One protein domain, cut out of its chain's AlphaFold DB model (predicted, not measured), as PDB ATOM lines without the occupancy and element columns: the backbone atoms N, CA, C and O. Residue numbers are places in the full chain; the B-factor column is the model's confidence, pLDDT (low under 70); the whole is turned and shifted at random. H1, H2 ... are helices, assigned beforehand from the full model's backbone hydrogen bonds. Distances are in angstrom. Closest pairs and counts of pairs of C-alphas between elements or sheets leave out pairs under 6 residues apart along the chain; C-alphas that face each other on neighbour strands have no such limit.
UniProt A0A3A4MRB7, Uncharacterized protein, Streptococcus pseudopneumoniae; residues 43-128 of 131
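This is residues 43 to 128 of the 131 residues of an uncharacterized protein of Streptococcus pseudopneumoniae (UniProt A0A3A4MRB7). A long helix, H1, has the last helix, H4, packed on it at a slant, and from the last part of H1 a helical hairpin of H2 and H3 reaches away to one side. H2 meets H1 only near its own start, and H3 folds back beside H2 until its last part comes close to H4; residues 43 to 48, of which 44 to 48 belong to H1, stick out free. The printed part has 86 residues with four named helices, H1, H2, H3 and H4 in that order, and no named strand; the class is all helix. The whole is compact, with a radius of gyration of the C-alphas of 13.6 A, and spans 39 by 36 by 22 A.

H1, residues 44 to 65, touches H2, residues 74 to 86, with residues 60 to 64 alone, meeting residues 74 to 75 of H2. Their closest C-alphas, those of Ala 64 and Leu 74, are 6.1 A apart, and they run opposite ways at a steep tilt of 60 degrees. H2 and H3, residues 92 to 106, form a helical hairpin with a shallow tilt of 10 degrees, opposite ways. They touch with residues 81 to 85 and 92 to 98 alone; their closest C-alphas, those of Ala 81 and Val 95, are 5.8 A apart. H3 and H4, residues 113 to 128, are close but not clearly touching, with the C-alphas of Ala 103 and Phe 116 the closest at 6.8 A. H1 and H4 touch, the same way at a steep tilt of 38 degrees, and their closest C-alphas are those of Ala 56 and Val 117, 5.6 A apart. H1 and H3 are apart, and so are H2 and H4. Every O i to N i+4 pair is within hydrogen-bond range in H1 and H4, against 8 of 9 in H2 and 10 of 11 in H3.

H1 begins with C-alpha 44 at (6.968, 49.741, -16.205) and measures 31.9 A from first to last C-alpha. H2 measures 18.7 A and begins with C-alpha 74 at (22.393, 33.675, -35.209). H3 measures 22.4 A. H4 measures 22.5 A and ends with C-alpha 128 at (35.789, 42.224, -25.705).

The two C-alphas farthest apart are those of Gly 88 and Gln 128, at 39.2 A. The printed part has no cut. The link from H2 to H3 is tight, and those from H1 to H2 and from H3 to H4 are short. The mean pLDDT of the printed part is 74.3, and residues 43 to 51 and 81 to 100 are under 70.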
ATOM      1  N   ASN A  43       3.029  50.050 -18.756       58.16
ATOM      2  CA  ASN A  43       3.530  49.036 -17.819       58.16
ATOM      3  C   ASN A  43       5.065  49.124 -17.686       58.16
ATOM      4  O   ASN A  43       5.794  48.793 -18.621       58.16
ATOM      5  N   SER A  44       5.543  49.555 -16.515       58.34
ATOM      6  CA  SER A  44       6.968  49.741 -16.205       58.34
ATOM      7  C   SER A  44       7.765  48.435 -16.169       58.34
ATOM      8  O   SER A  44       8.879  48.394 -16.687       58.34
ATOM      9  N   PHE A  45       7.190  47.356 -15.626       57.41
ATOM     10  CA  PHE A  45       7.818  46.031 -15.593       57.41
ATOM     11  C   PHE A  45       8.107  45.520 -17.010       57.41
ATOM     12  O   PHE A  45       9.212  45.062 -17.298       57.41
ATOM     13  N   ARG A  46       7.143  45.682 -17.928       63.34
ATOM     14  CA  ARG A  46       7.314  45.295 -19.335       63.34
ATOM     15  C   ARG A  46       8.413  46.105 -20.033       63.34
ATOM     16  O   ARG A  46       9.231  45.514 -20.726       63.34
ATOM     17  N   LEU A  47       8.458  47.424 -19.830       63.22
ATOM     18  CA  LEU A  47       9.494  48.286 -20.419       63.22
ATOM     19  C   LEU A  47      10.906  47.936 -19.924       63.22
ATOM     20  O   LEU A  47      11.857  47.986 -20.701       63.22
ATOM     21  N   HIS A  48      11.050  47.571 -18.647       66.00
ATOM     22  CA  HIS A  48      12.332  47.133 -18.096       66.00
ATOM     23  C   HIS A  48      12.780  45.790 -18.700       66.00
ATOM     24  O   HIS A  48      13.915  45.681 -19.162       66.00
ATOM     25  N   PHE A  49      11.868  44.815 -18.780       66.56
ATOM     26  CA  PHE A  49      12.115  43.510 -19.401       66.56
ATOM     27  C   PHE A  49      12.514  43.630 -20.884       66.56
ATOM     28  O   PHE A  49      13.512  43.047 -21.302       66.56
ATOM     29  N   GLU A  50      11.788  44.439 -21.668       66.88
ATOM     30  CA  GLU A  50      12.102  44.690 -23.085       66.88
ATOM     31  C   GLU A  50      13.490  45.340 -23.272       66.88
ATOM     32  O   GLU A  50      14.175  45.024 -24.242       66.88
ATOM     33  N   LYS A  51      13.947  46.195 -22.339       69.56
ATOM     34  CA  LYS A  51      15.288  46.808 -22.400       69.56
ATOM     35  C   LYS A  51      16.407  45.786 -22.178       69.56
ATOM     36  O   LYS A  51      17.301  45.685 -23.011       69.56
ATOM     37  N   VAL A  52      16.361  45.044 -21.069       71.56
ATOM     38  CA  VAL A  52      17.457  44.141 -20.656       71.56
ATOM     39  C   VAL A  52      17.684  43.027 -21.686       71.56
ATOM     40  O   VAL A  52      18.822  42.687 -22.000       71.56
ATOM     41  N   VAL A  53      16.601  42.513 -22.278       71.94
ATOM     42  CA  VAL A  53      16.659  41.531 -23.371       71.94
ATOM     43  C   VAL A  53      17.305  42.110 -24.635       71.94
ATOM     44  O   VAL A  53      18.112  41.432 -25.271       71.94
ATOM     45  N   LEU A  54      16.967  43.350 -25.008       70.94
ATOM     46  CA  LEU A  54      17.497  43.991 -26.215       70.94
ATOM     47  C   LEU A  54      19.009  44.238 -26.124       70.94
ATOM     48  O   LEU A  54      19.713  44.034 -27.110       70.94
ATOM     49  N   GLU A  55      19.507  44.644 -24.955       71.44
ATOM     50  CA  GLU A  55      20.937  44.909 -24.737       71.44
ATOM     51  C   GLU A  55      21.770  43.621 -24.877       71.44
ATOM     52  O   GLU A  55      22.763  43.609 -25.606       71.44
ATOM     53  N   ALA A  56      21.308  42.501 -24.305       77.00
ATOM     54  CA  ALA A  56      21.934  41.192 -24.518       77.00
ATOM     55  C   ALA A  56      21.884  40.758 -25.998       77.00
ATOM     56  O   ALA A  56      22.867  40.267 -26.546       77.00
ATOM     57  N   TYR A  57      20.758  40.973 -26.684       74.06
ATOM     58  CA  TYR A  57      20.625  40.617 -28.100       74.06
ATOM     59  C   TYR A  57      21.575  41.416 -29.011       74.06
ATOM     60  O   TYR A  57      22.109  40.871 -29.976       74.06
ATOM     61  N   GLN A  58      21.833  42.690 -28.698       74.88
ATOM     62  CA  GLN A  58      22.801  43.513 -29.433       74.88
ATOM     63  C   GLN A  58      24.237  42.992 -29.282       74.88
ATOM     64  O   GLN A  58      24.955  42.912 -30.278       74.88
ATOM     65  N   ALA A  59      24.628  42.560 -28.080       81.31
ATOM     66  CA  ALA A  59      25.911  41.897 -27.845       81.31
ATOM     67  C   ALA A  59      26.039  40.580 -28.640       81.31
ATOM     68  O   ALA A  59      27.052  40.346 -29.303       81.31
ATOM     69  N   ALA A  60      24.986  39.752 -28.651       79.81
ATOM     70  CA  ALA A  60      24.941  38.524 -29.448       79.81
ATOM     71  C   ALA A  60      25.079  38.789 -30.960       79.81
ATOM     72  O   ALA A  60      25.778  38.047 -31.649       79.81
ATOM     73  N   ALA A  61      24.467  39.861 -31.472       76.38
ATOM     74  CA  ALA A  61      24.568  40.259 -32.877       76.38
ATOM     75  C   ALA A  61      25.957  40.821 -33.252       76.38
ATOM     76  O   ALA A  61      26.439  40.566 -34.356       76.38
ATOM     77  N   GLU A  62      26.647  41.539 -32.353       80.69
ATOM     78  CA  GLU A  62      28.044  41.934 -32.600       80.69
ATOM     79  C   GLU A  62      28.957  40.700 -32.674       80.69
ATOM     80  O   GLU A  62      29.770  40.594 -33.596       80.69
ATOM     81  N   MET A  63      28.784  39.736 -31.764       85.12
ATOM     82  CA  MET A  63      29.515  38.465 -31.795       85.12
ATOM     83  C   MET A  63      29.233  37.673 -33.082       85.12
ATOM     84  O   MET A  63      30.174  37.225 -33.741       85.12
ATOM     85  N   ALA A  64      27.968  37.578 -33.504       83.38
ATOM     86  CA  ALA A  64      27.570  36.934 -34.757       83.38
ATOM     87  C   ALA A  64      28.239  37.576 -35.986       83.38
ATOM     88  O   ALA A  64      28.878  36.879 -36.774       83.38
ATOM     89  N   LYS A  65      28.192  38.913 -36.097       80.88
ATOM     90  CA  LYS A  65      28.821  39.682 -37.188       80.88
ATOM     91  C   LYS A  65      30.335  39.461 -37.298       80.88
ATOM     92  O   LYS A  65      30.897  39.600 -38.381       80.88
ATOM     93  N   ASN A  66      30.995  39.137 -36.189       84.75
ATOM     94  CA  ASN A  66      32.430  38.854 -36.135       84.75
ATOM     95  C   ASN A  66      32.739  37.342 -36.143       84.75
ATOM     96  O   ASN A  66      33.865  36.949 -35.853       84.75
ATOM     97  N   ASN A  67      31.753  36.501 -36.490       84.06
ATOM     98  CA  ASN A  67      31.860  35.043 -36.588       84.06
ATOM     99  C   ASN A  67      32.389  34.383 -35.292       84.06
ATOM    100  O   ASN A  67      33.170  33.432 -35.336       84.06
ATOM    101  N   TYR A  68      31.984  34.907 -34.131       83.12
ATOM    102  CA  TYR A  68      32.446  34.439 -32.826       83.12
ATOM    103  C   TYR A  68      31.662  33.203 -32.352       83.12
ATOM    104  O   TYR A  68      30.465  33.276 -32.052       83.12
ATOM    105  N   ASP A  69      32.359  32.067 -32.288       83.25
ATOM    106  CA  ASP A  69      31.915  30.782 -31.741       83.25
ATOM    107  C   ASP A  69      30.453  30.416 -32.077       83.25
ATOM    108  O   ASP A  69      30.042  30.381 -33.239       83.25
ATOM    109  N   SER A  70      29.642  30.119 -31.058       79.38
ATOM    110  CA  SER A  70      28.262  29.639 -31.218       79.38
ATOM    111  C   SER A  70      27.278  30.717 -31.695       79.38
ATOM    112  O   SER A  70      26.128  30.393 -31.997       79.38
ATOM    113  N   TYR A  71      27.704  31.981 -31.788       82.44
ATOM    114  CA  TYR A  71      26.868  33.093 -32.245       82.44
ATOM    115  C   TYR A  71      26.893  33.265 -33.771       82.44
ATOM    116  O   TYR A  71      25.972  33.861 -34.319       82.44
ATOM    117  N   ALA A  72      27.866  32.683 -34.482       80.56
ATOM    118  CA  ALA A  72      28.023  32.827 -35.938       80.56
ATOM    119  C   ALA A  72      26.793  32.405 -36.780       80.56
ATOM    120  O   ALA A  72      26.629  32.864 -37.906       80.56
ATOM    121  N   GLN A  73      25.911  31.544 -36.254       76.31
ATOM    122  CA  GLN A  73      24.688  31.093 -36.942       76.31
ATOM    123  C   GLN A  73      23.442  31.949 -36.644       76.31
ATOM    124  O   GLN A  73      22.385  31.688 -37.215       76.31
ATOM    125  N   LEU A  74      23.540  32.942 -35.752       76.19
ATOM    126  CA  LEU A  74      22.393  33.675 -35.209       76.19
ATOM    127  C   LEU A  74      21.548  34.349 -36.305       76.19
ATOM    128  O   LEU A  74      20.343  34.108 -36.365       76.19
ATOM    129  N   ASP A  75      22.170  35.112 -37.208       70.88
ATOM    130  CA  ASP A  75      21.476  35.848 -38.280       70.88
ATOM    131  C   ASP A  75      20.678  34.928 -39.227       70.88
ATOM    132  O   ASP A  75      19.577  35.268 -39.661       70.88
ATOM    133  N   GLU A  76      21.187  33.726 -39.504       74.81
ATOM    134  CA  GLU A  76      20.540  32.747 -40.386       74.81
ATOM    135  C   GLU A  76      19.388  31.993 -39.692       74.81
ATOM    136  O   GLU A  76      18.382  31.671 -40.329       74.81
ATOM    137  N   GLU A  77      19.495  31.749 -38.382       73.94
ATOM    138  CA  GLU A  77      18.388  31.225 -37.561       73.94
ATOM    139  C   GLU A  77      17.256  32.272 -37.444       73.94
ATOM    140  O   GLU A  77      16.075  31.916 -37.470       73.94
ATOM    141  N   ILE A  78      17.594  33.571 -37.389       70.44
ATOM    142  CA  ILE A  78      16.627  34.686 -37.404       70.44
ATOM    143  C   ILE A  78      15.935  34.813 -38.769       70.44
ATOM    144  O   ILE A  78      14.711  34.942 -38.818       70.44
ATOM    145  N   ARG A  79      16.688  34.757 -39.878       72.81
ATOM    146  CA  ARG A  79      16.135  34.879 -41.238       72.81
ATOM    147  C   ARG A  79      15.100  33.787 -41.526       72.81
ATOM    148  O   ARG A  79      13.979  34.090 -41.927       72.81
ATOM    149  N   LYS A  80      15.438  32.525 -41.233       72.62
ATOM    150  CA  LYS A  80      14.513  31.387 -41.373       72.62
ATOM    151  C   LYS A  80      13.255  31.555 -40.523       72.62
ATOM    152  O   LYS A  80      12.154  31.338 -41.017       72.62
ATOM    153  N   ALA A  81      13.404  32.002 -39.274       68.38
ATOM    154  CA  ALA A  81      12.279  32.274 -38.382       68.38
ATOM    155  C   ALA A  81      11.306  33.339 -38.934       68.38
ATOM    156  O   ALA A  81      10.101  33.234 -38.703       68.38
ATOM    157  N   GLN A  82      11.798  34.341 -39.674       66.62
ATOM    158  CA  GLN A  82      10.956  35.342 -40.343       66.62
ATOM    159  C   GLN A  82      10.233  34.768 -41.573       66.62
ATOM    160  O   GLN A  82       9.035  35.007 -41.738       66.62
ATOM    161  N   GLU A  83      10.925  33.993 -42.410       68.44
ATOM    162  CA  GLU A  83      10.362  33.370 -43.619       68.44
ATOM    163  C   GLU A  83       9.260  32.353 -43.269       68.44
ATOM    164  O   GLU A  83       8.131  32.466 -43.748       68.44
ATOM    165  N   GLU A  84       9.529  31.440 -42.329       67.38
ATOM    166  CA  GLU A  84       8.579  30.408 -41.876       67.38
ATOM    167  C   GLU A  84       7.283  30.977 -41.254       67.38
ATOM    168  O   GLU A  84       6.236  30.325 -41.290       67.38
ATOM    169  N   LEU A  85       7.334  32.193 -40.690       63.66
ATOM    170  CA  LEU A  85       6.157  32.903 -40.168       63.66
ATOM    171  C   LEU A  85       5.441  33.757 -41.221       63.66
ATOM    172  O   LEU A  85       4.250  34.017 -41.065       63.66
ATOM    173  N   THR A  86       6.141  34.194 -42.270       66.19
ATOM    174  CA  THR A  86       5.563  35.016 -43.347       66.19
ATOM    175  C   THR A  86       4.748  34.156 -44.308       66.19
ATOM    176  O   THR A  86       3.607  34.497 -44.616       66.19
ATOM    177  N   ASP A  87       5.280  32.993 -44.688       68.38
ATOM    178  CA  ASP A  87       4.596  32.029 -45.562       68.38
ATOM    179  C   ASP A  87       3.518  31.207 -44.824       68.38
ATOM    180  O   ASP A  87       2.839  30.370 -45.418       68.38
ATOM    181  N   GLY A  88       3.368  31.410 -43.508       58.19
ATOM    182  CA  GLY A  88       2.411  30.691 -42.660       58.19
ATOM    183  C   GLY A  88       2.703  29.194 -42.500       58.19
ATOM    184  O   GLY A  88       1.843  28.455 -42.020       58.19
ATOM    185  N   SER A  89       3.897  28.737 -42.892       64.88
ATOM    186  CA  SER A  89       4.291  27.323 -42.866       64.88
ATOM    187  C   SER A  89       4.539  26.793 -41.452       64.88
ATOM    188  O   SER A  89       4.459  25.583 -41.232       64.88
ATOM    189  N   ARG A  90       4.786  27.681 -40.479       65.31
ATOM    190  CA  ARG A  90       4.862  27.363 -39.045       65.31
ATOM    191  C   ARG A  90       4.082  28.372 -38.212       65.31
ATOM    192  O   ARG A  90       3.955  29.543 -38.556       65.31
ATOM    193  N   THR A  91       3.586  27.932 -37.060       64.44
ATOM    194  CA  THR A  91       2.942  28.821 -36.092       64.44
ATOM    195  C   THR A  91       3.964  29.604 -35.265       64.44
ATOM    196  O   THR A  91       5.098  29.176 -35.033       64.44
ATOM    197  N   LEU A  92       3.499  30.721 -34.696       59.34
ATOM    198  CA  LEU A  92       4.227  31.550 -33.727       59.34
ATOM    199  C   LEU A  92       4.865  30.735 -32.583       59.34
ATOM    200  O   LEU A  92       5.924  31.094 -32.082       59.34
ATOM    201  N   ILE A  93       4.219  29.635 -32.174       57.41
ATOM    202  CA  ILE A  93       4.626  28.759 -31.062       57.41
ATOM    203  C   ILE A  93       5.758  27.799 -31.478       57.41
ATOM    204  O   ILE A  93       6.579  27.394 -30.650       57.41
ATOM    205  N   GLU A  94       5.847  27.460 -32.761       63.38
ATOM    206  CA  GLU A  94       6.874  26.564 -33.292       63.38
ATOM    207  C   GLU A  94       8.180  27.307 -33.555       63.38
ATOM    208  O   GLU A  94       9.230  26.817 -33.144       63.38
ATOM    209  N   VAL A  95       8.135  28.510 -34.134       61.94
ATOM    210  CA  VAL A  95       9.329  29.370 -34.260       61.94
ATOM    211  C   VAL A  95       9.828  29.830 -32.888       61.94
ATOM    212  O   VAL A  95      11.024  29.769 -32.609       61.94
ATOM    213  N   ALA A  96       8.911  30.142 -31.968       60.59
ATOM    214  CA  ALA A  96       9.224  30.320 -30.553       60.59
ATOM    215  C   ALA A  96      10.013  29.129 -29.961       60.59
ATOM    216  O   ALA A  96      10.906  29.318 -29.130       60.59
ATOM    217  N   SER A  97       9.738  27.897 -30.396       63.09
ATOM    218  CA  SER A  97      10.465  26.712 -29.927       63.09
ATOM    219  C   SER A  97      11.880  26.602 -30.522       63.09
ATOM    220  O   SER A  97      12.779  26.118 -29.832       63.09
ATOM    221  N   SER A  98      12.119  27.123 -31.734       64.56
ATOM    222  CA  SER A  98      13.460  27.203 -32.344       64.56
ATOM    223  C   SER A  98      14.414  28.100 -31.539       64.56
ATOM    224  O   SER A  98      15.553  27.712 -31.283       64.56
ATOM    225  N   THR A  99      13.952  29.250 -31.031       64.06
ATOM    226  CA  THR A  99      14.772  30.146 -30.185       64.06
ATOM    227  C   THR A  99      15.279  29.450 -28.914       64.06
ATOM    228  O   THR A  99      16.422  29.640 -28.502       64.06
ATOM    229  N   ILE A 100      14.451  28.591 -28.310       64.94
ATOM    230  CA  ILE A 100      14.818  27.803 -27.120       64.94
ATOM    231  C   ILE A 100      15.848  26.714 -27.461       64.94
ATOM    232  O   ILE A 100      16.657  26.350 -26.607       64.94
ATOM    233  N   PHE A 101      15.850  26.209 -28.698       71.19
ATOM    234  CA  PHE A 101      16.889  25.301 -29.182       71.19
ATOM    235  C   PHE A 101      18.225  26.035 -29.377       71.19
ATOM    236  O   PHE A 101      19.240  25.556 -28.878       71.19
ATOM    237  N   PHE A 102      18.224  27.229 -29.987       72.31
ATOM    238  CA  PHE A 102      19.430  28.064 -30.106       72.31
ATOM    239  C   PHE A 102      20.023  28.425 -28.736       72.31
ATOM    240  O   PHE A 102      21.204  28.182 -28.500       72.31
ATOM    241  N   ALA A 103      19.211  28.907 -27.789       71.62
ATOM    242  CA  ALA A 103      19.689  29.226 -26.440       71.62
ATOM    243  C   ALA A 103      20.355  28.016 -25.749       71.62
ATOM    244  O   ALA A 103      21.342  28.171 -25.036       71.62
ATOM    245  N   LYS A 104      19.877  26.795 -26.025       74.44
ATOM    246  CA  LYS A 104      20.468  25.549 -25.515       74.44
ATOM    247  C   LYS A 104      21.699  25.051 -26.278       74.44
ATOM    248  O   LYS A 104      22.400  24.201 -25.732       74.44
ATOM    249  N   LYS A 105      21.995  25.576 -27.476       77.88
ATOM    250  CA  LYS A 105      23.319  25.430 -28.112       77.88
ATOM    251  C   LYS A 105      24.383  26.203 -27.317       77.88
ATOM    252  O   LYS A 105      25.482  25.690 -27.149       77.88
ATOM    253  N   LEU A 106      24.046  27.398 -26.810       76.00
ATOM    254  CA  LEU A 106      24.958  28.237 -26.014       76.00
ATOM    255  C   LEU A 106      25.254  27.607 -24.644       76.00
ATOM    256  O   LEU A 106      26.415  27.456 -24.258       76.00
ATOM    257  N   ASP A 107      24.204  27.216 -23.913       79.38
ATOM    258  CA  ASP A 107      24.335  26.423 -22.692       79.38
ATOM    259  C   ASP A 107      23.119  25.519 -22.450       79.38
ATOM    260  O   ASP A 107      21.978  25.969 -22.336       79.38
ATOM    261  N   SER A 108      23.385  24.226 -22.262       80.62
ATOM    262  CA  SER A 108      22.401  23.221 -21.834       80.62
ATOM    263  C   SER A 108      21.633  23.584 -20.550       80.62
ATOM    264  O   SER A 108      20.541  23.054 -20.325       80.62
ATOM    265  N   LYS A 109      22.198  24.469 -19.716       81.88
ATOM    266  CA  LYS A 109      21.654  24.915 -18.426       81.88
ATOM    267  C   LYS A 109      20.752  26.150 -18.517       81.88
ATOM    268  O   LYS A 109      20.246  26.569 -17.483       81.88
ATOM    269  N   ILE A 110      20.530  26.727 -19.702       80.44
ATOM    270  CA  ILE A 110      19.592  27.848 -19.857       80.44
ATOM    271  C   ILE A 110      18.146  27.343 -19.716       80.44
ATOM    272  O   ILE A 110      17.615  26.603 -20.557       80.44
ATOM    273  N   PHE A 111      17.503  27.767 -18.627       75.56
ATOM    274  CA  PHE A 111      16.112  27.481 -18.273       75.56
ATOM    275  C   PHE A 111      15.297  28.746 -17.951       75.56
ATOM    276  O   PHE A 111      14.065  28.667 -17.925       75.56
ATOM    277  N   THR A 112      15.950  29.894 -17.741       76.88
ATOM    278  CA  THR A 112      15.358  31.219 -17.499       76.88
ATOM    279  C   THR A 112      15.857  32.273 -18.507       76.88
ATOM    280  O   THR A 112      16.835  32.048 -19.222       76.88
ATOM    281  N   VAL A 113      15.172  33.421 -18.608       74.00
ATOM    282  CA  VAL A 113      15.627  34.545 -19.458       74.00
ATOM    283  C   VAL A 113      16.896  35.170 -18.874       74.00
ATOM    284  O   VAL A 113      17.785  35.566 -19.622       74.00
ATOM    285  N   ASP A 114      17.009  35.184 -17.548       79.69
ATOM    286  CA  ASP A 114      18.176  35.701 -16.844       79.69
ATOM    287  C   ASP A 114      19.399  34.796 -17.072       79.69
ATOM    288  O   ASP A 114      20.497  35.307 -17.269       79.69
ATOM    289  N   ASP A 115      19.227  33.468 -17.157       82.25
ATOM    290  CA  ASP A 115      20.308  32.539 -17.535       82.25
ATOM    291  C   ASP A 115      20.875  32.896 -18.921       82.25
ATOM    292  O   ASP A 115      22.090  32.918 -19.112       82.25
ATOM    293  N   PHE A 116      19.996  33.204 -19.883       82.31
ATOM    294  CA  PHE A 116      20.379  33.602 -21.238       82.31
ATOM    295  C   PHE A 116      21.105  34.956 -21.246       82.31
ATOM    296  O   PHE A 116      22.208  35.049 -21.780       82.31
ATOM    297  N   VAL A 117      20.534  35.989 -20.613       82.69
ATOM    298  CA  VAL A 117      21.141  37.331 -20.533       82.69
ATOM    299  C   VAL A 117      22.514  37.277 -19.857       82.69
ATOM    300  O   VAL A 117      23.483  37.821 -20.382       82.69
ATOM    301  N   ASN A 118      22.627  36.571 -18.728       87.56
ATOM    302  CA  ASN A 118      23.893  36.413 -18.013       87.56
ATOM    303  C   ASN A 118      24.934  35.653 -18.846       87.56
ATOM    304  O   ASN A 118      26.112  36.013 -18.815       87.56
ATOM    305  N   ARG A 119      24.519  34.639 -19.620       89.00
ATOM    306  CA  ARG A 119      25.431  33.898 -20.498       89.00
ATOM    307  C   ARG A 119      25.964  34.770 -21.634       89.00
ATOM    308  O   ARG A 119      27.175  34.823 -21.819       89.00
ATOM    309  N   VAL A 120      25.094  35.499 -22.332       84.94
ATOM    310  CA  VAL A 120      25.508  36.384 -23.434       84.94
ATOM    311  C   VAL A 120      26.408  37.518 -22.934       84.94
ATOM    312  O   VAL A 120      27.428  37.796 -23.556       84.94
ATOM    313  N   ASN A 121      26.095  38.128 -21.785       87.38
ATOM    314  CA  ASN A 121      26.930  39.185 -21.202       87.38
ATOM    315  C   ASN A 121      28.329  38.680 -20.802       87.38
ATOM    316  O   ASN A 121      29.312  39.403 -20.976       87.38
ATOM    317  N   LYS A 122      28.437  37.444 -20.292       90.94
ATOM    318  CA  LYS A 122      29.727  36.798 -20.001       90.94
ATOM    319  C   LYS A 122      30.523  36.568 -21.287       90.94
ATOM    320  O   LYS A 122      31.651  37.043 -21.386       90.94
ATOM    321  N   ASP A 123      29.924  35.888 -22.264       89.25
ATOM    322  CA  ASP A 123      30.580  35.553 -23.533       89.25
ATOM    323  C   ASP A 123      31.025  36.834 -24.280       89.25
ATOM    324  O   ASP A 123      32.129  36.894 -24.816       89.25
ATOM    325  N   PHE A 124      30.232  37.912 -24.223       88.38
ATOM    326  CA  PHE A 124      30.585  39.221 -24.790       88.38
ATOM    327  C   PHE A 124      31.725  39.932 -24.046       88.38
ATOM    328  O   PHE A 124      32.546  40.599 -24.675       88.38
ATOM    329  N   SER A 125      31.811  39.781 -22.721       91.12
ATOM    330  CA  SER A 125      32.921  40.327 -21.922       91.12
ATOM    331  C   SER A 125      34.239  39.604 -22.231       91.12
ATOM    332  O   SER A 125      35.298  40.230 -22.300       91.12
ATOM    333  N   GLU A 126      34.171  38.292 -22.467       89.69
ATOM    334  CA  GLU A 126      35.304  37.474 -22.918       89.69
ATOM    335  C   GLU A 126      35.730  37.875 -24.340       89.69
ATOM    336  O   GLU A 126      36.898  38.198 -24.549       89.69
ATOM    337  N   TYR A 127      34.785  38.005 -25.276       88.62
ATOM    338  CA  TYR A 127      35.017  38.541 -26.623       88.62
ATOM    339  C   TYR A 127      35.687  39.930 -26.615       88.62
ATOM    340  O   TYR A 127      36.713  40.123 -27.272       88.62
ATOM    341  N   GLN A 128      35.178  40.891 -25.833       88.50
ATOM    342  CA  GLN A 128      35.789  42.224 -25.705       88.50
ATOM    343  C   GLN A 128      37.205  42.189 -25.112       88.50
ATOM    344  O   GLN A 128      38.014  43.046 -25.453       88.50
TER     345      GLN A 128